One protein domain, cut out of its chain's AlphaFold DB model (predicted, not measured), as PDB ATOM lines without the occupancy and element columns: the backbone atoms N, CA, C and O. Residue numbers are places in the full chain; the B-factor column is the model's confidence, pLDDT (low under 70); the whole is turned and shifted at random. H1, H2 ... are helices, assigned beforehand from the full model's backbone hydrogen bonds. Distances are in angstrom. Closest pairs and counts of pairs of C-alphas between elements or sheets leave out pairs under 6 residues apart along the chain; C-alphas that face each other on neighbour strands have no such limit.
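This is residues 160 to 231 of the 235 residues of an uncharacterized protein of viral metagenome (UniProt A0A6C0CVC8). One long helix, H4, runs along one side of this model; H3 meets it near its beginning as a V, and H1 and H2 pack on its later half at steep angles to it and to each other. The printed part has 72 residues with four named helices, H1, H2, H3 and H4 along the chain, and no named strand: it is all helix. It is compact, with a radius of gyration of the C-alphas of 12.6 A, and spans 39 by 20 by 19 A.

Start at the hub, H4, residues 211 to 230, which touches three helices; the helix packing is mostly crossed, at tilts that are not shallow. With residues 222 to 230 alone it touches H1, residues 160 to 174, the same way at a steep tilt of 42 degrees; the closest C-alphas, of Met 165 and Tyr 222, are 6.2 A apart. With residues 219 to 226 alone it touches H2, residues 181 to 191, opposite ways at a steep tilt of 61 degrees, the C-alphas of Pro 181 and Lys 223 coming closest at 5.8 A. Look at residues 211 to 215, with which alone it touches H3, residues 193 to 207, and there residues 200 to 204 alone: the closest C-alphas, of Thr 200 and Ile 214, are 6.6 A apart, and the two helices run opposite ways at a steep tilt of 56 degrees. H1 and H2 only just touch, with 3 pairs of C-alphas within 8 A, the closest those of His 168 and Phe 188 at 7.0 A. In H1, H2, H3 and H4 every O i to N i+4 pair is within hydrogen-bond range.

Find C-alpha 160 at (-52.547, 4.350, -16.093); from there H1 runs 20.7 A to Ser 174. H2 covers 15.2 A, and H3 20.4 A. H4 runs 28.5 A from C-alpha 211 to C-alpha 230 at (-50.345, 14.892, -33.543).

The two C-alphas farthest apart, of Asn 176 and Gly 208, are 39.9 A apart. The printed part has no cut and no long link, and no printed residue is under 70 in pLDDT.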
ATOM      1  N   ASP A 160     -53.634   3.530 -16.626       91.81
ATOM      2  CA  ASP A 160     -52.547   4.350 -16.093       91.81
ATOM      3  C   ASP A 160     -51.362   4.396 -17.060       91.81
ATOM      4  O   ASP A 160     -50.862   5.476 -17.378       91.81
ATOM      5  N   LEU A 161     -50.985   3.252 -17.645       92.00
ATOM      6  CA  LEU A 161     -49.973   3.213 -18.698       92.00
ATOM      7  C   LEU A 161     -50.416   4.009 -19.927       92.00
ATOM      8  O   LEU A 161     -49.629   4.764 -20.491       92.00
ATOM      9  N   LEU A 162     -51.680   3.876 -20.336       94.44
ATOM     10  CA  LEU A 162     -52.224   4.637 -21.462       94.44
ATOM     11  C   LEU A 162     -52.194   6.152 -21.206       94.44
ATOM     12  O   LEU A 162     -51.880   6.911 -22.122       94.44
ATOM     13  N   TYR A 163     -52.485   6.583 -19.978       94.50
ATOM     14  CA  TYR A 163     -52.407   7.983 -19.567       94.50
ATOM     15  C   TYR A 163     -50.961   8.491 -19.563       94.50
ATOM     16  O   TYR A 163     -50.687   9.548 -20.128       94.50
ATOM     17  N   ALA A 164     -50.019   7.709 -19.028       94.31
ATOM     18  CA  ALA A 164     -48.596   8.041 -19.051       94.31
ATOM     19  C   ALA A 164     -48.068   8.228 -20.487       94.31
ATOM     20  O   ALA A 164     -47.294   9.151 -20.747       94.31
ATOM     21  N   MET A 165     -48.523   7.402 -21.439       95.00
ATOM     22  CA  MET A 165     -48.203   7.579 -22.861       95.00
ATOM     23  C   MET A 165     -48.738   8.910 -23.402       95.00
ATOM     24  O   MET A 165     -47.997   9.649 -24.049       95.00
ATOM     25  N   ASP A 166     -50.014   9.214 -23.150       95.06
ATOM     26  CA  ASP A 166     -50.654  10.433 -23.651       95.06
ATOM     27  C   ASP A 166     -49.987  11.694 -23.080       95.06
ATOM     28  O   ASP A 166     -49.718  12.634 -23.829       95.06
ATOM     29  N   GLU A 167     -49.672  11.712 -21.784       94.62
ATOM     30  CA  GLU A 167     -48.976  12.829 -21.136       94.62
ATOM     31  C   GLU A 167     -47.556  13.013 -21.673       94.62
ATOM     32  O   GLU A 167     -47.152  14.135 -21.978       94.62
ATOM     33  N   HIS A 168     -46.820  11.921 -21.888       94.56
ATOM     34  CA  HIS A 168     -45.497  11.980 -22.508       94.56
ATOM     35  C   HIS A 168     -45.554  12.592 -23.919       94.56
ATOM     36  O   HIS A 168     -44.765  13.478 -24.252       94.56
ATOM     37  N   ILE A 169     -46.524  12.171 -24.740       93.94
ATOM     38  CA  ILE A 169     -46.720  12.695 -26.098       93.94
ATOM     39  C   ILE A 169     -47.082  14.184 -26.058       93.94
ATOM     40  O   ILE A 169     -46.465  14.982 -26.767       93.94
ATOM     41  N   LYS A 170     -48.055  14.576 -25.225       92.56
ATOM     42  CA  LYS A 170     -48.480  15.978 -25.089       92.56
ATOM     43  C   LYS A 170     -47.337  16.865 -24.615       92.56
ATOM     44  O   LYS A 170     -47.130  17.917 -25.205       92.56
ATOM     45  N   ARG A 171     -46.561  16.426 -23.620       92.12
ATOM     46  CA  ARG A 171     -45.387  17.154 -23.118       92.12
ATOM     47  C   ARG A 171     -44.388  17.437 -24.237       92.12
ATOM     48  O   ARG A 171     -43.958  18.578 -24.386       92.12
ATOM     49  N   ASN A 172     -44.062  16.431 -25.051       89.56
ATOM     50  CA  ASN A 172     -43.127  16.597 -26.165       89.56
ATOM     51  C   ASN A 172     -43.676  17.560 -27.236       89.56
ATOM     52  O   ASN A 172     -42.925  18.386 -27.755       89.56
ATOM     53  N   ILE A 173     -44.983  17.515 -27.521       87.31
ATOM     54  CA  ILE A 173     -45.647  18.452 -28.443       87.31
ATOM     55  C   ILE A 173     -45.638  19.882 -27.883       87.31
ATOM     56  O   ILE A 173     -45.251  20.809 -28.591       87.31
ATOM     57  N   SER A 174     -46.020  20.072 -26.618       86.38
ATOM     58  CA  SER A 174     -46.053  21.382 -25.952       86.38
ATOM     59  C   SER A 174     -44.667  22.015 -25.838       86.38
ATOM     60  O   SER A 174     -44.536  23.227 -25.968       86.38
ATOM     61  N   ALA A 175     -43.624  21.203 -25.659       87.12
ATOM     62  CA  ALA A 175     -42.232  21.644 -25.683       87.12
ATOM     63  C   ALA A 175     -41.671  21.843 -27.110       87.12
ATOM     64  O   ALA A 175     -40.489  22.137 -27.270       87.12
ATOM     65  N   ASN A 176     -42.502  21.687 -28.152       83.19
ATOM     66  CA  ASN A 176     -42.139  21.789 -29.571       83.19
ATOM     67  C   ASN A 176     -40.962  20.876 -29.969       83.19
ATOM     68  O   ASN A 176     -40.173  21.184 -30.870       83.19
ATOM     69  N   ILE A 177     -40.837  19.728 -29.297       82.81
ATOM     70  CA  ILE A 177     -39.793  18.745 -29.564       82.81
ATOM     71  C   ILE A 177     -40.245  17.889 -30.748       82.81
ATOM     72  O   ILE A 177     -41.124  17.032 -30.643       82.81
ATOM     73  N   LYS A 178     -39.624  18.101 -31.910       80.00
ATOM     74  CA  LYS A 178     -39.895  17.316 -33.123       80.00
ATOM     75  C   LYS A 178     -39.189  15.962 -33.069       80.00
ATOM     76  O   LYS A 178     -38.152  15.769 -33.697       80.00
ATOM     77  N   MET A 179     -39.765  15.007 -32.345       83.44
ATOM     78  CA  MET A 179     -39.294  13.617 -32.336       83.44
ATOM     79  C   MET A 179     -40.139  12.736 -33.239       83.44
ATOM     80  O   MET A 179     -41.365  12.841 -33.253       83.44
ATOM     81  N   LYS A 180     -39.492  11.814 -33.957       88.81
ATOM     82  CA  LYS A 180     -40.210  10.762 -34.682       88.81
ATOM     83  C   LYS A 180     -40.857   9.805 -33.668       88.81
ATOM     84  O   LYS A 180     -40.280   9.566 -32.607       88.81
ATOM     85  N   PRO A 181     -41.990   9.163 -34.010       89.62
ATOM     86  CA  PRO A 181     -42.668   8.236 -33.103       89.62
ATOM     87  C   PRO A 181     -41.762   7.111 -32.588       89.62
ATOM     88  O   PRO A 181     -41.915   6.666 -31.461       89.62
ATOM     89  N   ALA A 182     -40.823   6.627 -33.409       91.12
ATOM     90  CA  ALA A 182     -39.903   5.565 -33.007       91.12
ATOM     91  C   ALA A 182     -38.928   6.006 -31.906       91.12
ATOM     92  O   ALA A 182     -38.683   5.233 -30.986       91.12
ATOM     93  N   ASP A 183     -38.414   7.233 -31.990       92.12
ATOM     94  CA  ASP A 183     -37.474   7.778 -31.008       92.12
ATOM     95  C   ASP A 183     -38.209   8.156 -29.721       92.12
ATOM     96  O   ASP A 183     -37.754   7.848 -28.628       92.12
ATOM     97  N   SER A 184     -39.412   8.724 -29.856       91.88
ATOM     98  CA  SER A 184     -40.263   9.070 -28.716       91.88
ATOM     99  C   SER A 184     -40.711   7.840 -27.913       91.88
ATOM    100  O   SER A 184     -40.829   7.917 -26.697       91.88
ATOM    101  N   VAL A 185     -40.918   6.691 -28.570       94.06
ATOM    102  CA  VAL A 185     -41.172   5.415 -27.878       94.06
ATOM    103  C   VAL A 185     -39.971   4.983 -27.041       94.06
ATOM    104  O   VAL A 185     -40.174   4.531 -25.921       94.06
ATOM    105  N   LYS A 186     -38.744   5.103 -27.566       93.75
ATOM    106  CA  LYS A 186     -37.533   4.713 -26.826       93.75
ATOM    107  C   LYS A 186     -37.359   5.567 -25.578       93.75
ATOM    108  O   LYS A 186     -37.224   5.018 -24.496       93.75
ATOM    109  N   GLU A 187     -37.477   6.884 -25.730       94.12
ATOM    110  CA  GLU A 187     -37.435   7.829 -24.609       94.12
ATOM    111  C   GLU A 187     -38.500   7.484 -23.553       94.12
ATOM    112  O   GLU A 187     -38.196   7.384 -22.368       94.12
ATOM    113  N   PHE A 188     -39.740   7.212 -23.976       94.69
ATOM    114  CA  PHE A 188     -40.803   6.800 -23.058       94.69
ATOM    115  C   PHE A 188     -40.465   5.501 -22.312       94.69
ATOM    116  O   PHE A 188     -40.703   5.416 -21.106       94.69
ATOM    117  N   GLN A 189     -39.925   4.501 -23.020       94.00
ATOM    118  CA  GLN A 189     -39.511   3.225 -22.433       94.00
ATOM    119  C   GLN A 189     -38.362   3.398 -21.436       94.00
ATOM    120  O   GLN A 189     -38.354   2.714 -20.421       94.00
ATOM    121  N   GLU A 190     -37.427   4.310 -21.697       92.88
ATOM    122  CA  GLU A 190     -36.317   4.630 -20.793       92.88
ATOM    123  C   GLU A 190     -36.812   5.355 -19.534       92.88
ATOM    124  O   GLU A 190     -36.472   4.954 -18.423       92.88
ATOM    125  N   ILE A 191     -37.673   6.367 -19.687       91.12
ATOM    126  CA  ILE A 191     -38.231   7.141 -18.565       91.12
ATOM    127  C   ILE A 191     -39.127   6.272 -17.669       91.12
ATOM    128  O   ILE A 191     -39.123   6.435 -16.453       91.12
ATOM    129  N   ASN A 192     -39.899   5.353 -18.258       90.69
ATOM    130  CA  ASN A 192     -40.883   4.529 -17.547       90.69
ATOM    131  C   ASN A 192     -40.442   3.062 -17.429       90.69
ATOM    132  O   ASN A 192     -41.290   2.175 -17.332       90.69
ATOM    133  N   ALA A 193     -39.134   2.787 -17.465       90.81
ATOM    134  CA  ALA A 193     -38.600   1.426 -17.546       90.81
ATOM    135  C   ALA A 193     -39.067   0.528 -16.390       90.81
ATOM    136  O   ALA A 193     -39.520  -0.590 -16.629       90.81
ATOM    137  N   GLU A 194     -39.000   1.021 -15.150       90.00
ATOM    138  CA  GLU A 194     -39.436   0.270 -13.965       90.00
ATOM    139  C   GLU A 194     -40.935  -0.025 -14.008       90.00
ATOM    140  O   GLU A 194     -41.345  -1.175 -13.859       90.00
ATOM    141  N   TYR A 195     -41.737   0.996 -14.315       88.19
ATOM    142  CA  TYR A 195     -43.187   0.877 -14.427       88.19
ATOM    143  C   TYR A 195     -43.604  -0.121 -15.517       88.19
ATOM    144  O   TYR A 195     -44.449  -0.989 -15.302       88.19
ATOM    145  N   ILE A 196     -42.976  -0.049 -16.693       90.94
ATOM    146  CA  ILE A 196     -43.228  -0.985 -17.794       90.94
ATOM    147  C   ILE A 196     -42.802  -2.399 -17.404       90.94
ATOM    148  O   ILE A 196     -43.520  -3.349 -17.717       90.94
ATOM    149  N   LYS A 197     -41.664  -2.559 -16.722       91.88
ATOM    150  CA  LYS A 197     -41.164  -3.863 -16.280       91.88
ATOM    151  C   LYS A 197     -42.115  -4.523 -15.286       91.88
ATOM    152  O   LYS A 197     -42.435  -5.694 -15.462       91.88
ATOM    153  N   GLU A 198     -42.608  -3.778 -14.300       90.38
ATOM    154  CA  GLU A 198     -43.589  -4.267 -13.323       90.38
ATOM    155  C   GLU A 198     -44.870  -4.756 -14.015       90.38
ATOM    156  O   GLU A 198     -45.308  -5.889 -13.812       90.38
ATOM    157  N   LYS A 199     -45.431  -3.939 -14.913       86.69
ATOM    158  CA  LYS A 199     -46.657  -4.282 -15.652       86.69
ATOM    159  C   LYS A 199     -46.456  -5.461 -16.599       86.69
ATOM    160  O   LYS A 199     -47.335  -6.306 -16.733       86.69
ATOM    161  N   THR A 200     -45.290  -5.535 -17.236       89.12
ATOM    162  CA  THR A 200     -44.925  -6.657 -18.107       89.12
ATOM    163  C   THR A 200     -44.806  -7.939 -17.293       89.12
ATOM    164  O   THR A 200     -45.373  -8.952 -17.683       89.12
ATOM    165  N   GLN A 201     -44.158  -7.890 -16.125       90.25
ATOM    166  CA  GLN A 201     -44.042  -9.038 -15.230       90.25
ATOM    167  C   GLN A 201     -45.418  -9.545 -14.777       90.25
ATOM    168  O   GLN A 201     -45.655 -10.750 -14.833       90.25
ATOM    169  N   HIS A 202     -46.325  -8.648 -14.389       87.75
ATOM    170  CA  HIS A 202     -47.697  -9.003 -14.018       87.75
ATOM    171  C   HIS A 202     -48.432  -9.711 -15.167       87.75
ATOM    172  O   HIS A 202     -49.002 -10.780 -14.978       87.75
ATOM    173  N   LEU A 203     -48.368  -9.168 -16.387       86.56
ATOM    174  CA  LEU A 203     -48.995  -9.772 -17.569       86.56
ATOM    175  C   LEU A 203     -48.369 -11.122 -17.959       86.56
ATOM    176  O   LEU A 203     -49.079 -12.022 -18.409       86.56
ATOM    177  N   CYS A 204     -47.060 -11.290 -17.773       88.62
ATOM    178  CA  CYS A 204     -46.391 -12.572 -17.988       88.62
ATOM    179  C   CYS A 204     -46.816 -13.617 -16.945       88.62
ATOM    180  O   CYS A 204     -47.051 -14.771 -17.293       88.62
ATOM    181  N   GLN A 205     -46.895 -13.230 -15.668       88.44
ATOM    182  CA  GLN A 205     -47.137 -14.149 -14.551       88.44
ATOM    183  C   GLN A 205     -48.608 -14.539 -14.404       88.44
ATOM    184  O   GLN A 205     -48.897 -15.704 -14.143       88.44
ATOM    185  N   GLU A 206     -49.529 -13.592 -14.576       82.62
ATOM    186  CA  GLU A 206     -50.959 -13.827 -14.352       82.62
ATOM    187  C   GLU A 206     -51.694 -14.279 -15.614       82.62
ATOM    188  O   GLU A 206     -52.569 -15.140 -15.546       82.62
ATOM    189  N   GLU A 207     -51.330 -13.725 -16.774       81.88
ATOM    190  CA  GLU A 207     -52.028 -13.980 -18.041       81.88
ATOM    191  C   GLU A 207     -51.220 -14.867 -19.008       81.88
ATOM    192  O   GLU A 207     -51.724 -15.255 -20.062       81.88
ATOM    193  N   GLY A 208     -49.982 -15.236 -18.652       82.75
ATOM    194  CA  GLY A 208     -49.152 -16.164 -19.429       82.75
ATOM    195  C   GLY A 208     -48.659 -15.596 -20.763       82.75
ATOM    196  O   GLY A 208     -48.355 -16.357 -21.684       82.75
ATOM    197  N   PHE A 209     -48.614 -14.269 -20.901       87.81
ATOM    198  CA  PHE A 209     -48.150 -13.630 -22.128       87.81
ATOM    199  C   PHE A 209     -46.635 -13.687 -22.290       87.81
ATOM    200  O   PHE A 209     -45.873 -13.633 -21.329       87.81
ATOM    201  N   ASP A 210     -46.207 -13.712 -23.549       89.12
ATOM    202  CA  ASP A 210     -44.808 -13.529 -23.904       89.12
ATOM    203  C   ASP A 210     -44.398 -12.050 -23.814       89.12
ATOM    204  O   ASP A 210     -45.106 -11.152 -24.290       89.12
ATOM    205  N   GLU A 211     -43.210 -11.801 -23.264       89.38
ATOM    206  CA  GLU A 211     -42.654 -10.462 -23.067       89.38
ATOM    207  C   GLU A 211     -42.557  -9.688 -24.391       89.38
ATOM    208  O   GLU A 211     -42.930  -8.511 -24.462       89.38
ATOM    209  N   SER A 212     -42.159 -10.353 -25.483       90.19
ATOM    210  CA  SER A 212     -42.058  -9.705 -26.795       90.19
ATOM    211  C   SER A 212     -43.426  -9.275 -27.337       90.19
ATOM    212  O   SER A 212     -43.550  -8.255 -28.026       90.19
ATOM    213  N   MET A 213     -44.488 -10.015 -27.007       89.00
ATOM    214  CA  MET A 213     -45.854  -9.694 -27.412       89.00
ATOM    215  C   MET A 213     -46.360  -8.439 -26.691       89.00
ATOM    216  O   MET A 213     -46.943  -7.554 -27.330       89.00
ATOM    217  N   ILE A 214     -46.079  -8.330 -25.389       91.12
ATOM    218  CA  ILE A 214     -46.401  -7.157 -24.563       91.12
ATOM    219  C   ILE A 214     -45.621  -5.941 -25.060       91.12
ATOM    220  O   ILE A 214     -46.214  -4.891 -25.327       91.12
ATOM    221  N   GLU A 215     -44.316  -6.080 -25.290       91.62
ATOM    222  CA  GLU A 215     -43.477  -4.983 -25.770       91.62
ATOM    223  C   GLU A 215     -43.976  -4.450 -27.128       91.62
ATOM    224  O   GLU A 215     -44.146  -3.242 -27.329       91.62
ATOM    225  N   ASN A 216     -44.309  -5.349 -28.058       92.31
ATOM    226  CA  ASN A 216     -44.886  -4.986 -29.349       92.31
ATOM    227  C   ASN A 216     -46.249  -4.292 -29.207       92.31
ATOM    228  O   ASN A 216     -46.538  -3.335 -29.942       92.31
ATOM    229  N   LYS A 217     -47.085  -4.728 -28.257       92.62
ATOM    230  CA  LYS A 217     -48.367  -4.083 -27.947       92.62
ATOM    231  C   LYS A 217     -48.161  -2.662 -27.426       92.62
ATOM    232  O   LYS A 217     -48.836  -1.754 -27.921       92.62
ATOM    233  N   ILE A 218     -47.235  -2.450 -26.493       93.44
ATOM    234  CA  ILE A 218     -46.892  -1.133 -25.934       93.44
ATOM    235  C   ILE A 218     -46.405  -0.204 -27.052       93.44
ATOM    236  O   ILE A 218     -46.998   0.854 -27.274       93.44
ATOM    237  N   LYS A 219     -45.416  -0.640 -27.846       94.25
ATOM    238  CA  LYS A 219     -44.866   0.126 -28.983       94.25
ATOM    239  C   LYS A 219     -45.948   0.533 -29.982       94.25
ATOM    240  O   LYS A 219     -45.993   1.682 -30.428       94.25
ATOM    241  N   LYS A 220     -46.820  -0.404 -30.364       94.25
ATOM    242  CA  LYS A 220     -47.910  -0.148 -31.318       94.25
ATOM    243  C   LYS A 220     -48.940   0.820 -30.742       94.25
ATOM    244  O   LYS A 220     -49.367   1.733 -31.445       94.25
ATOM    245  N   THR A 221     -49.319   0.635 -29.480       94.88
ATOM    246  CA  THR A 221     -50.303   1.486 -28.800       94.88
ATOM    247  C   THR A 221     -49.796   2.917 -28.685       94.88
ATOM    248  O   THR A 221     -50.511   3.838 -29.074       94.88
ATOM    249  N   TYR A 222     -48.539   3.098 -28.277       95.81
ATOM    250  CA  TYR A 222     -47.903   4.410 -28.205       95.81
ATOM    251  C   TYR A 222     -47.880   5.108 -29.570       95.81
ATOM    252  O   TYR A 222     -48.342   6.238 -29.696       95.81
ATOM    253  N   LYS A 223     -47.390   4.439 -30.626       94.25
ATOM    254  CA  LYS A 223     -47.319   5.036 -31.974       94.25
ATOM    255  C   LYS A 223     -48.696   5.436 -32.494       94.25
ATOM    256  O   LYS A 223     -48.840   6.513 -33.062       94.25
ATOM    257  N   ASN A 224     -49.704   4.593 -32.285       94.25
ATOM    258  CA  ASN A 224     -51.074   4.912 -32.676       94.25
ATOM    259  C   ASN A 224     -51.576   6.167 -31.949       94.25
ATOM    260  O   ASN A 224     -52.084   7.074 -32.603       94.25
ATOM    261  N   ARG A 225     -51.377   6.249 -30.627       93.62
ATOM    262  CA  ARG A 225     -51.734   7.424 -29.816       93.62
ATOM    263  C   ARG A 225     -51.005   8.680 -30.277       93.62
ATOM    264  O   ARG A 225     -51.643   9.708 -30.471       93.62
ATOM    265  N   TYR A 226     -49.708   8.570 -30.555       93.81
ATOM    266  CA  TYR A 226     -48.900   9.665 -31.089       93.81
ATOM    267  C   TYR A 226     -49.528  10.254 -32.356       93.81
ATOM    268  O   TYR A 226     -49.732  11.462 -32.432       93.81
ATOM    269  N   PHE A 227     -49.900   9.417 -33.330       91.25
ATOM    270  CA  PHE A 227     -50.525   9.905 -34.562       91.25
ATOM    271  C   PHE A 227     -51.928  10.478 -34.339       91.25
ATOM    272  O   PHE A 227     -52.286  11.434 -35.020       91.25
ATOM    273  N   MET A 228     -52.703   9.940 -33.391       90.88
ATOM    274  CA  MET A 228     -54.018  10.494 -33.046       90.88
ATOM    275  C   MET A 228     -53.924  11.879 -32.394       90.88
ATOM    276  O   MET A 228     -54.775  12.722 -32.657       90.88
ATOM    277  N   ILE A 229     -52.907  12.114 -31.562       90.12
ATOM    278  CA  ILE A 229     -52.701  13.397 -30.875       90.12
ATOM    279  C   ILE A 229     -52.040  14.420 -31.810       90.12
ATOM    280  O   ILE A 229     -52.420  15.585 -31.802       90.12
ATOM    281  N   MET A 230     -51.067  13.999 -32.627       85.44
ATOM    282  CA  MET A 230     -50.345  14.892 -33.543       85.44
ATOM    283  C   MET A 230     -51.202  15.335 -34.733       85.44
ATOM    284  O   MET A 230     -51.104  16.480 -35.163       85.44
ATOM    285  N   ASN A 231     -52.037  14.436 -35.257       81.69
ATOM    286  CA  ASN A 231     -52.955  14.720 -36.353       81.69
ATOM    287  C   ASN A 231     -54.390  14.545 -35.846       81.69
ATOM    288  O   ASN A 231     -55.030  13.541 -36.183       81.69
TER     289      ASN A 231